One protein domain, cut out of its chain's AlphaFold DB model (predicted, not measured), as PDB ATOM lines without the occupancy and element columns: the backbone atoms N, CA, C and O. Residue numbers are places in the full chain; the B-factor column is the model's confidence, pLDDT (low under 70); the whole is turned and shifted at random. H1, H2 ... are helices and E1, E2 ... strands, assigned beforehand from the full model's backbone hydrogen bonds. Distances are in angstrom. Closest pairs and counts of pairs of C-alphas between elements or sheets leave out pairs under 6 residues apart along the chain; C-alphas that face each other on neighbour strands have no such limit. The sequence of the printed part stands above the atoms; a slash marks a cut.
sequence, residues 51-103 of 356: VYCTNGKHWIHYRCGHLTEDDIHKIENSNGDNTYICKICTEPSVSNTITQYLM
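This is residues 51 to 103 of the 356 residues of an uncharacterized protein of Mytilus coruscus (UniProt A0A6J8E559). A small hairpin of two short strands, E1 and E2, lies near the middle of an elongated domain, with H1 at one end, H3 at the other and the short H2 between hairpin and H3. The 53 printed residues run E1, E2, H1, H2, H3, mixed in class, with an antiparallel sheet. It is only just compact, close to loose: radius of gyration of the C-alphas 11.6 A, spans 33 by 20 by 16 A.

E1, residues 51 to 53, and E2, residues 58 to 61, form an antiparallel hairpin; N 51 and O 60, 2.9 A apart, are within hydrogen-bond range. H1, residues 69 to 77, comes closest to E1 at the C-alphas of Ile 75 and Val 51, 7.9 A apart. H2, residues 87 to 90, and H3, residues 95 to 103, are close but not clearly touching; their closest C-alphas, Cys 89 and Ser 95, are 6.0 A apart. H1 and H3 are apart. Every O i to N i+4 pair is within range in H1, 3 of 5 in H3; H2 is too short for one.

E1 begins at C-alpha 51 (17.506, 6.371, 0.145); E2 is 10.5 A long, H1 11.8 A. H3, 12.8 A, ends at C-alpha 103 (21.097, -14.909, 0.818).

The printed part has no cut and no long link. pLDDT is under 70 at residue 80 and residues 92 to 103.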
ATOM      1  N   VAL A  51      16.425   6.478   1.124       92.56
ATOM      2  CA  VAL A  51      17.506   6.371   0.145       92.56
ATOM      3  C   VAL A  51      17.847   4.917  -0.114       92.56
ATOM      4  O   VAL A  51      17.757   4.063   0.776       92.56
ATOM      5  N   TYR A  52      18.229   4.645  -1.355       93.06
ATOM      6  CA  TYR A  52      18.743   3.359  -1.779       93.06
ATOM      7  C   TYR A  52      20.245   3.264  -1.488       93.06
ATOM      8  O   TYR A  52      21.030   4.092  -1.945       93.06
ATOM      9  N   CYS A  53      20.651   2.253  -0.719       93.38
ATOM     10  CA  CYS A  53      22.053   1.924  -0.502       93.38
ATOM     11  C   CYS A  53      22.574   1.106  -1.686       93.38
ATOM     12  O   CYS A  53      22.108  -0.013  -1.917       93.38
ATOM     13  N   THR A  54      23.571   1.624  -2.401       90.75
ATOM     14  CA  THR A  54      24.133   0.954  -3.584       90.75
ATOM     15  C   THR A  54      24.961  -0.278  -3.224       90.75
ATOM     16  O   THR A  54      24.926  -1.263  -3.958       90.75
ATOM     17  N   ASN A  55      25.643  -0.267  -2.071       91.00
ATOM     18  CA  ASN A  55      26.440  -1.407  -1.611       91.00
ATOM     19  C   ASN A  55      25.546  -2.589  -1.192       91.00
ATOM     20  O   ASN A  55      25.712  -3.713  -1.653       91.00
ATOM     21  N   GLY A  56      24.547  -2.328  -0.344       86.00
ATOM     22  CA  GLY A  56      23.674  -3.365   0.214       86.00
ATOM     23  C   GLY A  56      22.410  -3.660  -0.594       86.00
ATOM     24  O   GLY A  56      21.609  -4.489  -0.163       86.00
ATOM     25  N   LYS A  57      22.201  -2.959  -1.714       91.00
ATOM     26  CA  LYS A  57      21.036  -3.069  -2.607       91.00
ATOM     27  C   LYS A  57      19.678  -3.020  -1.890       91.00
ATOM     28  O   LYS A  57      18.752  -3.748  -2.245       91.00
ATOM     29  N   HIS A  58      19.538  -2.153  -0.892       91.31
ATOM     30  CA  HIS A  58      18.328  -2.045  -0.071       91.31
ATOM     31  C   HIS A  58      17.949  -0.592   0.212       91.31
ATOM     32  O   HIS A  58      18.762   0.317   0.076       91.31
ATOM     33  N   TRP A  59      16.713  -0.380   0.659       94.12
ATOM     34  CA  TRP A  59      16.202   0.940   1.021       94.12
ATOM     35  C   TRP A  59      16.265   1.186   2.525       94.12
ATOM     36  O   TRP A  59      16.059   0.274   3.329       94.12
ATOM     37  N   ILE A  60      16.513   2.434   2.917       93.88
ATOM     38  CA  ILE A  60      16.518   2.869   4.316       93.88
ATOM     39  C   ILE A  60      15.854   4.243   4.446       93.88
ATOM     40  O   ILE A  60      16.118   5.143   3.653       93.88
ATOM     41  N   HIS A  61      14.982   4.432   5.442       95.25
ATOM     42  CA  HIS A  61      14.470   5.773   5.760       95.25
ATOM     43  C   HIS A  61      15.607   6.665   6.252       95.25
ATOM     44  O   HIS A  61      16.463   6.196   7.006       95.25
ATOM     45  N   TYR A  62      15.561   7.963   5.945       94.06
ATOM     46  CA  TYR A  62      16.576   8.912   6.418       94.06
ATOM     47  C   TYR A  62      16.767   8.871   7.939       94.06
ATOM     48  O   TYR A  62      17.887   8.759   8.438       94.06
ATOM     49  N   ARG A  63      15.648   8.815   8.674       92.31
ATOM     50  CA  ARG A  63      15.633   8.676  10.135       92.31
ATOM     51  C   ARG A  63      16.261   7.363  10.610       92.31
ATOM     52  O   ARG A  63      17.000   7.356  11.587       92.31
ATOM     53  N   CYS A  64      15.988   6.254   9.923       91.94
ATOM     54  CA  CYS A  64      16.554   4.949  10.266       91.94
ATOM     55  C   CYS A  64      18.067   4.885  10.013       91.94
ATOM     56  O   CYS A  64      18.776   4.211  10.761       91.94
ATOM     57  N   GLY A  65      18.547   5.588   8.984       89.62
ATOM     58  CA  GLY A  65      19.968   5.724   8.662       89.62
ATOM     59  C   GLY A  65      20.713   6.762   9.504       89.62
ATOM     60  O   GLY A  65      21.927   6.879   9.352       89.62
ATOM     61  N   HIS A  66      20.016   7.493  10.384       91.94
ATOM     62  CA  HIS A  66      20.573   8.619  11.144       91.94
ATOM     63  C   HIS A  66      21.327   9.597  10.231       91.94
ATOM     64  O   HIS A  66      22.495   9.918  10.479       91.94
ATOM     65  N   LEU A  67      20.672   9.977   9.131       91.19
ATOM     66  CA  LEU A  67      21.146  10.986   8.190       91.19
ATOM     67  C   LEU A  67      20.826  12.380   8.730       91.19
ATOM     68  O   LEU A  67      19.738  12.599   9.265       91.19
ATOM     69  N   THR A  68      21.784  13.295   8.610       93.62
ATOM     70  CA  THR A  68      21.578  14.712   8.939       93.62
ATOM     71  C   THR A  68      20.831  15.420   7.805       93.62
ATOM     72  O   THR A  68      20.810  14.914   6.684       93.62
ATOM     73  N   GLU A  69      20.227  16.586   8.062       92.12
ATOM     74  CA  GLU A  69      19.581  17.389   7.002       92.12
ATOM     75  C   GLU A  69      20.565  17.735   5.870       92.12
ATOM     76  O   GLU A  69      20.206  17.659   4.699       92.12
ATOM     77  N   ASP A  70      21.835  17.999   6.198       92.38
ATOM     78  CA  ASP A  70      22.888  18.236   5.203       92.38
ATOM     79  C   ASP A  70      23.144  17.003   4.323       92.38
ATOM     80  O   ASP A  70      23.330  17.129   3.112       92.38
ATOM     81  N   ASP A  71      23.150  15.799   4.907       89.75
ATOM     82  CA  ASP A  71      23.306  14.557   4.143       89.75
ATOM     83  C   ASP A  71      22.093  14.300   3.248       89.75
ATOM     84  O   ASP A  71      22.245  13.882   2.101       89.75
ATOM     85  N   ILE A  72      20.889  14.567   3.763       92.31
ATOM     86  CA  ILE A  72      19.645  14.422   3.007       92.31
ATOM     87  C   ILE A  72      19.653  15.377   1.817       92.31
ATOM     88  O   ILE A  72      19.449  14.930   0.691       92.31
ATOM     89  N   HIS A  73      19.992  16.650   2.027       91.31
ATOM     90  CA  HIS A  73      20.125  17.621   0.947       91.31
ATOM     91  C   HIS A  73      21.182  17.210  -0.082       91.31
ATOM     92  O   HIS A  73      20.940  17.348  -1.278       91.31
ATOM     93  N   LYS A  74      22.332  16.667   0.336       89.12
ATOM     94  CA  LYS A  74      23.351  16.157  -0.602       89.12
ATOM     95  C   LYS A  74      22.843  14.993  -1.455       89.12
ATOM     96  O   LYS A  74      23.236  14.895  -2.614       89.12
ATOM     97  N   ILE A  75      22.010  14.117  -0.890       89.62
ATOM     98  CA  ILE A  75      21.419  12.963  -1.585       89.62
ATOM     99  C   ILE A  75      20.281  13.409  -2.516       89.62
ATOM    100  O   ILE A  75      20.207  12.953  -3.653       89.62
ATOM    101  N   GLU A  76      19.398  14.294  -2.056       88.44
ATOM    102  CA  GLU A  76      18.246  14.773  -2.833       88.44
ATOM    103  C   GLU A  76      18.677  15.729  -3.965       88.44
ATOM    104  O   GLU A  76      18.082  15.701  -5.040       88.44
ATOM    105  N   ASN A  77      19.738  16.525  -3.767       88.38
ATOM    106  CA  ASN A  77      20.249  17.470  -4.774       88.38
ATOM    107  C   ASN A  77      21.265  16.856  -5.743       88.38
ATOM    108  O   ASN A  77      21.610  17.470  -6.754       88.38
ATOM    109  N   SER A  78      21.786  15.666  -5.449       82.38
ATOM    110  CA  SER A  78      22.513  14.905  -6.456       82.38
ATOM    111  C   SER A  78      21.497  14.339  -7.431       82.38
ATOM    112  O   SER A  78      20.656  13.547  -7.021       82.38
ATOM    113  N   ASN A  79      21.549  14.753  -8.697       70.19
ATOM    114  CA  ASN A  79      20.611  14.390  -9.771       70.19
ATOM    115  C   ASN A  79      20.642  12.885 -10.151       70.19
ATOM    116  O   ASN A  79      20.690  12.539 -11.326       70.19
ATOM    117  N   GLY A  80      20.641  11.972  -9.178       65.50
ATOM    118  CA  GLY A  80      20.755  10.524  -9.359       65.50
ATOM    119  C   GLY A  80      22.188   9.987  -9.421       65.50
ATOM    120  O   GLY A  80      22.361   8.774  -9.357       65.50
ATOM    121  N   ASP A  81      23.204  10.855  -9.484       70.12
ATOM    122  CA  ASP A  81      24.598  10.433  -9.697       70.12
ATOM    123  C   ASP A  81      25.354  10.043  -8.414       70.12
ATOM    124  O   ASP A  81      26.361   9.336  -8.484       70.12
ATOM    125  N   ASN A  82      24.895  10.457  -7.224       71.25
ATOM    126  CA  ASN A  82      25.587  10.073  -5.992       71.25
ATOM    127  C   ASN A  82      25.187   8.672  -5.538       71.25
ATOM    128  O   ASN A  82      24.047   8.396  -5.162       71.25
ATOM    129  N   THR A  83      26.187   7.802  -5.456       83.69
ATOM    130  CA  THR A  83      26.066   6.505  -4.802       83.69
ATOM    131  C   THR A  83      26.055   6.688  -3.285       83.69
ATOM    132  O   THR A  83      27.091   6.964  -2.678       83.69
ATOM    133  N   TYR A  84      24.896   6.519  -2.653       89.50
ATOM    134  CA  TYR A  84      24.808   6.474  -1.195       89.50
ATOM    135  C   TYR A  84      25.154   5.077  -0.666       89.50
ATOM    136  O   TYR A  84      24.572   4.076  -1.089       89.50
ATOM    137  N   ILE A  85      26.062   5.012   0.312       90.88
ATOM    138  CA  ILE A  85      26.358   3.799   1.081       90.88
ATOM    139  C   ILE A  85      25.915   4.040   2.525       90.88
ATOM    140  O   ILE A  85      26.403   4.952   3.191       90.88
ATOM    141  N   CYS A  86      24.970   3.237   3.013       91.31
ATOM    142  CA  CYS A  86      24.446   3.389   4.368       91.31
ATOM    143  C   CYS A  86      25.480   2.985   5.426       91.31
ATOM    144  O   CYS A  86      26.295   2.101   5.179       91.31
ATOM    145  N   LYS A  87      25.386   3.575   6.628       87.88
ATOM    146  CA  LYS A  87      26.253   3.268   7.790       87.88
ATOM    147  C   LYS A  87      26.345   1.767   8.085       87.88
ATOM    148  O   LYS A  87      27.410   1.235   8.359       87.88
ATOM    149  N   ILE A  88      25.218   1.079   7.909       85.06
ATOM    150  CA  ILE A  88      25.089  -0.373   8.053       85.06
ATOM    151  C   ILE A  88      26.041  -1.136   7.108       85.06
ATOM    152  O   ILE A  88      26.560  -2.187   7.464       85.06
ATOM    153  N   CYS A  89      26.262  -0.616   5.900       84.25
ATOM    154  CA  CYS A  89      27.137  -1.206   4.889       84.25
ATOM    155  C   CYS A  89      28.569  -0.659   4.908       84.25
ATOM    156  O   CYS A  89      29.422  -1.236   4.239       84.25
ATOM    157  N   THR A  90      28.833   0.455   5.597       84.56
ATOM    158  CA  THR A  90      30.183   1.010   5.782       84.56
ATOM    159  C   THR A  90      30.873   0.474   7.032       84.56
ATOM    160  O   THR A  90      32.101   0.478   7.077       84.56
ATOM    161  N   GLU A  91      30.130  -0.014   8.028       80.94
ATOM    162  CA  GLU A  91      30.716  -0.617   9.225       80.94
ATOM    163  C   GLU A  91      31.220  -2.054   8.953       80.94
ATOM    164  O   GLU A  91      30.429  -2.951   8.634       80.94
ATOM    165  N   PRO A  92      32.533  -2.322   9.103       57.16
ATOM    166  CA  PRO A  92      33.134  -3.616   8.766       57.16
ATOM    167  C   PRO A  92      32.668  -4.770   9.669       57.16
ATOM    168  O   PRO A  92      32.760  -5.931   9.276       57.16
ATOM    169  N   SER A  93      32.120  -4.473  10.851       55.09
ATOM    170  CA  SER A  93      31.580  -5.464  11.790       55.09
ATOM    171  C   SER A  93      30.226  -6.049  11.367       55.09
ATOM    172  O   SER A  93      29.873  -7.132  11.829       55.09
ATOM    173  N   VAL A  94      29.474  -5.380  10.482       51.44
ATOM    174  CA  VAL A  94      28.090  -5.754  10.114       51.44
ATOM    175  C   VAL A  94      27.994  -6.358   8.699       51.44
ATOM    176  O   VAL A  94      27.035  -7.062   8.366       51.44
ATOM    177  N   SER A  95      29.027  -6.155   7.871       46.38
ATOM    178  CA  SER A  95      29.103  -6.610   6.471       46.38
ATOM    179  C   SER A  95      28.888  -8.123   6.290       46.38
ATOM    180  O   SER A  95      28.249  -8.552   5.323       46.38
ATOM    181  N   ASN A  96      29.367  -8.953   7.224       47.91
ATOM    182  CA  ASN A  96      29.217 -10.411   7.122       47.91
ATOM    183  C   ASN A  96      27.811 -10.900   7.486       47.91
ATOM    184  O   ASN A  96      27.322 -11.862   6.896       47.91
ATOM    185  N   THR A  97      27.129 -10.221   8.404       49.00
ATOM    186  CA  THR A  97      25.826 -10.661   8.908       49.00
ATOM    187  C   THR A  97      24.718 -10.351   7.900       49.00
ATOM    188  O   THR A  97      23.896 -11.205   7.585       49.00
ATOM    189  N   ILE A  98      24.716  -9.159   7.299       50.53
ATOM    190  CA  ILE A  98      23.613  -8.727   6.419       50.53
ATOM    191  C   ILE A  98      23.645  -9.412   5.053       50.53
ATOM    192  O   ILE A  98      22.590  -9.719   4.493       50.53
ATOM    193  N   THR A  99      24.838  -9.723   4.545       47.34
ATOM    194  CA  THR A  99      24.988 -10.486   3.300       47.34
ATOM    195  C   THR A  99      24.461 -11.918   3.463       47.34
ATOM    196  O   THR A  99      23.858 -12.450   2.534       47.34
ATOM    197  N   GLN A 100      24.584 -12.517   4.656       47.16
ATOM    198  CA  GLN A 100      23.973 -13.817   4.967       47.16
ATOM    199  C   GLN A 100      22.442 -13.731   5.099       47.16
ATOM    200  O   GLN A 100      21.741 -14.567   4.532       47.16
ATOM    201  N   TYR A 101      21.899 -12.691   5.745       46.22
ATOM    202  CA  TYR A 101      20.443 -12.511   5.894       46.22
ATOM    203  C   TYR A 101      19.692 -12.261   4.572       46.22
ATOM    204  O   TYR A 101      18.504 -12.561   4.484       46.22
ATOM    205  N   LEU A 102      20.356 -11.730   3.539       47.56
ATOM    206  CA  LEU A 102      19.765 -11.529   2.205       47.56
ATOM    207  C   LEU A 102      19.925 -12.743   1.267       47.56
ATOM    208  O   LEU A 102      19.280 -12.784   0.221       47.56
ATOM    209  N   MET A 103      20.763 -13.723   1.630       40.47
ATOM    210  CA  MET A 103      21.097 -14.909   0.818       40.47
ATOM    211  C   MET A 103      20.478 -16.217   1.342       40.47
ATOM    212  O   MET A 103      20.630 -17.262   0.705       40.47
TER     213      MET A 103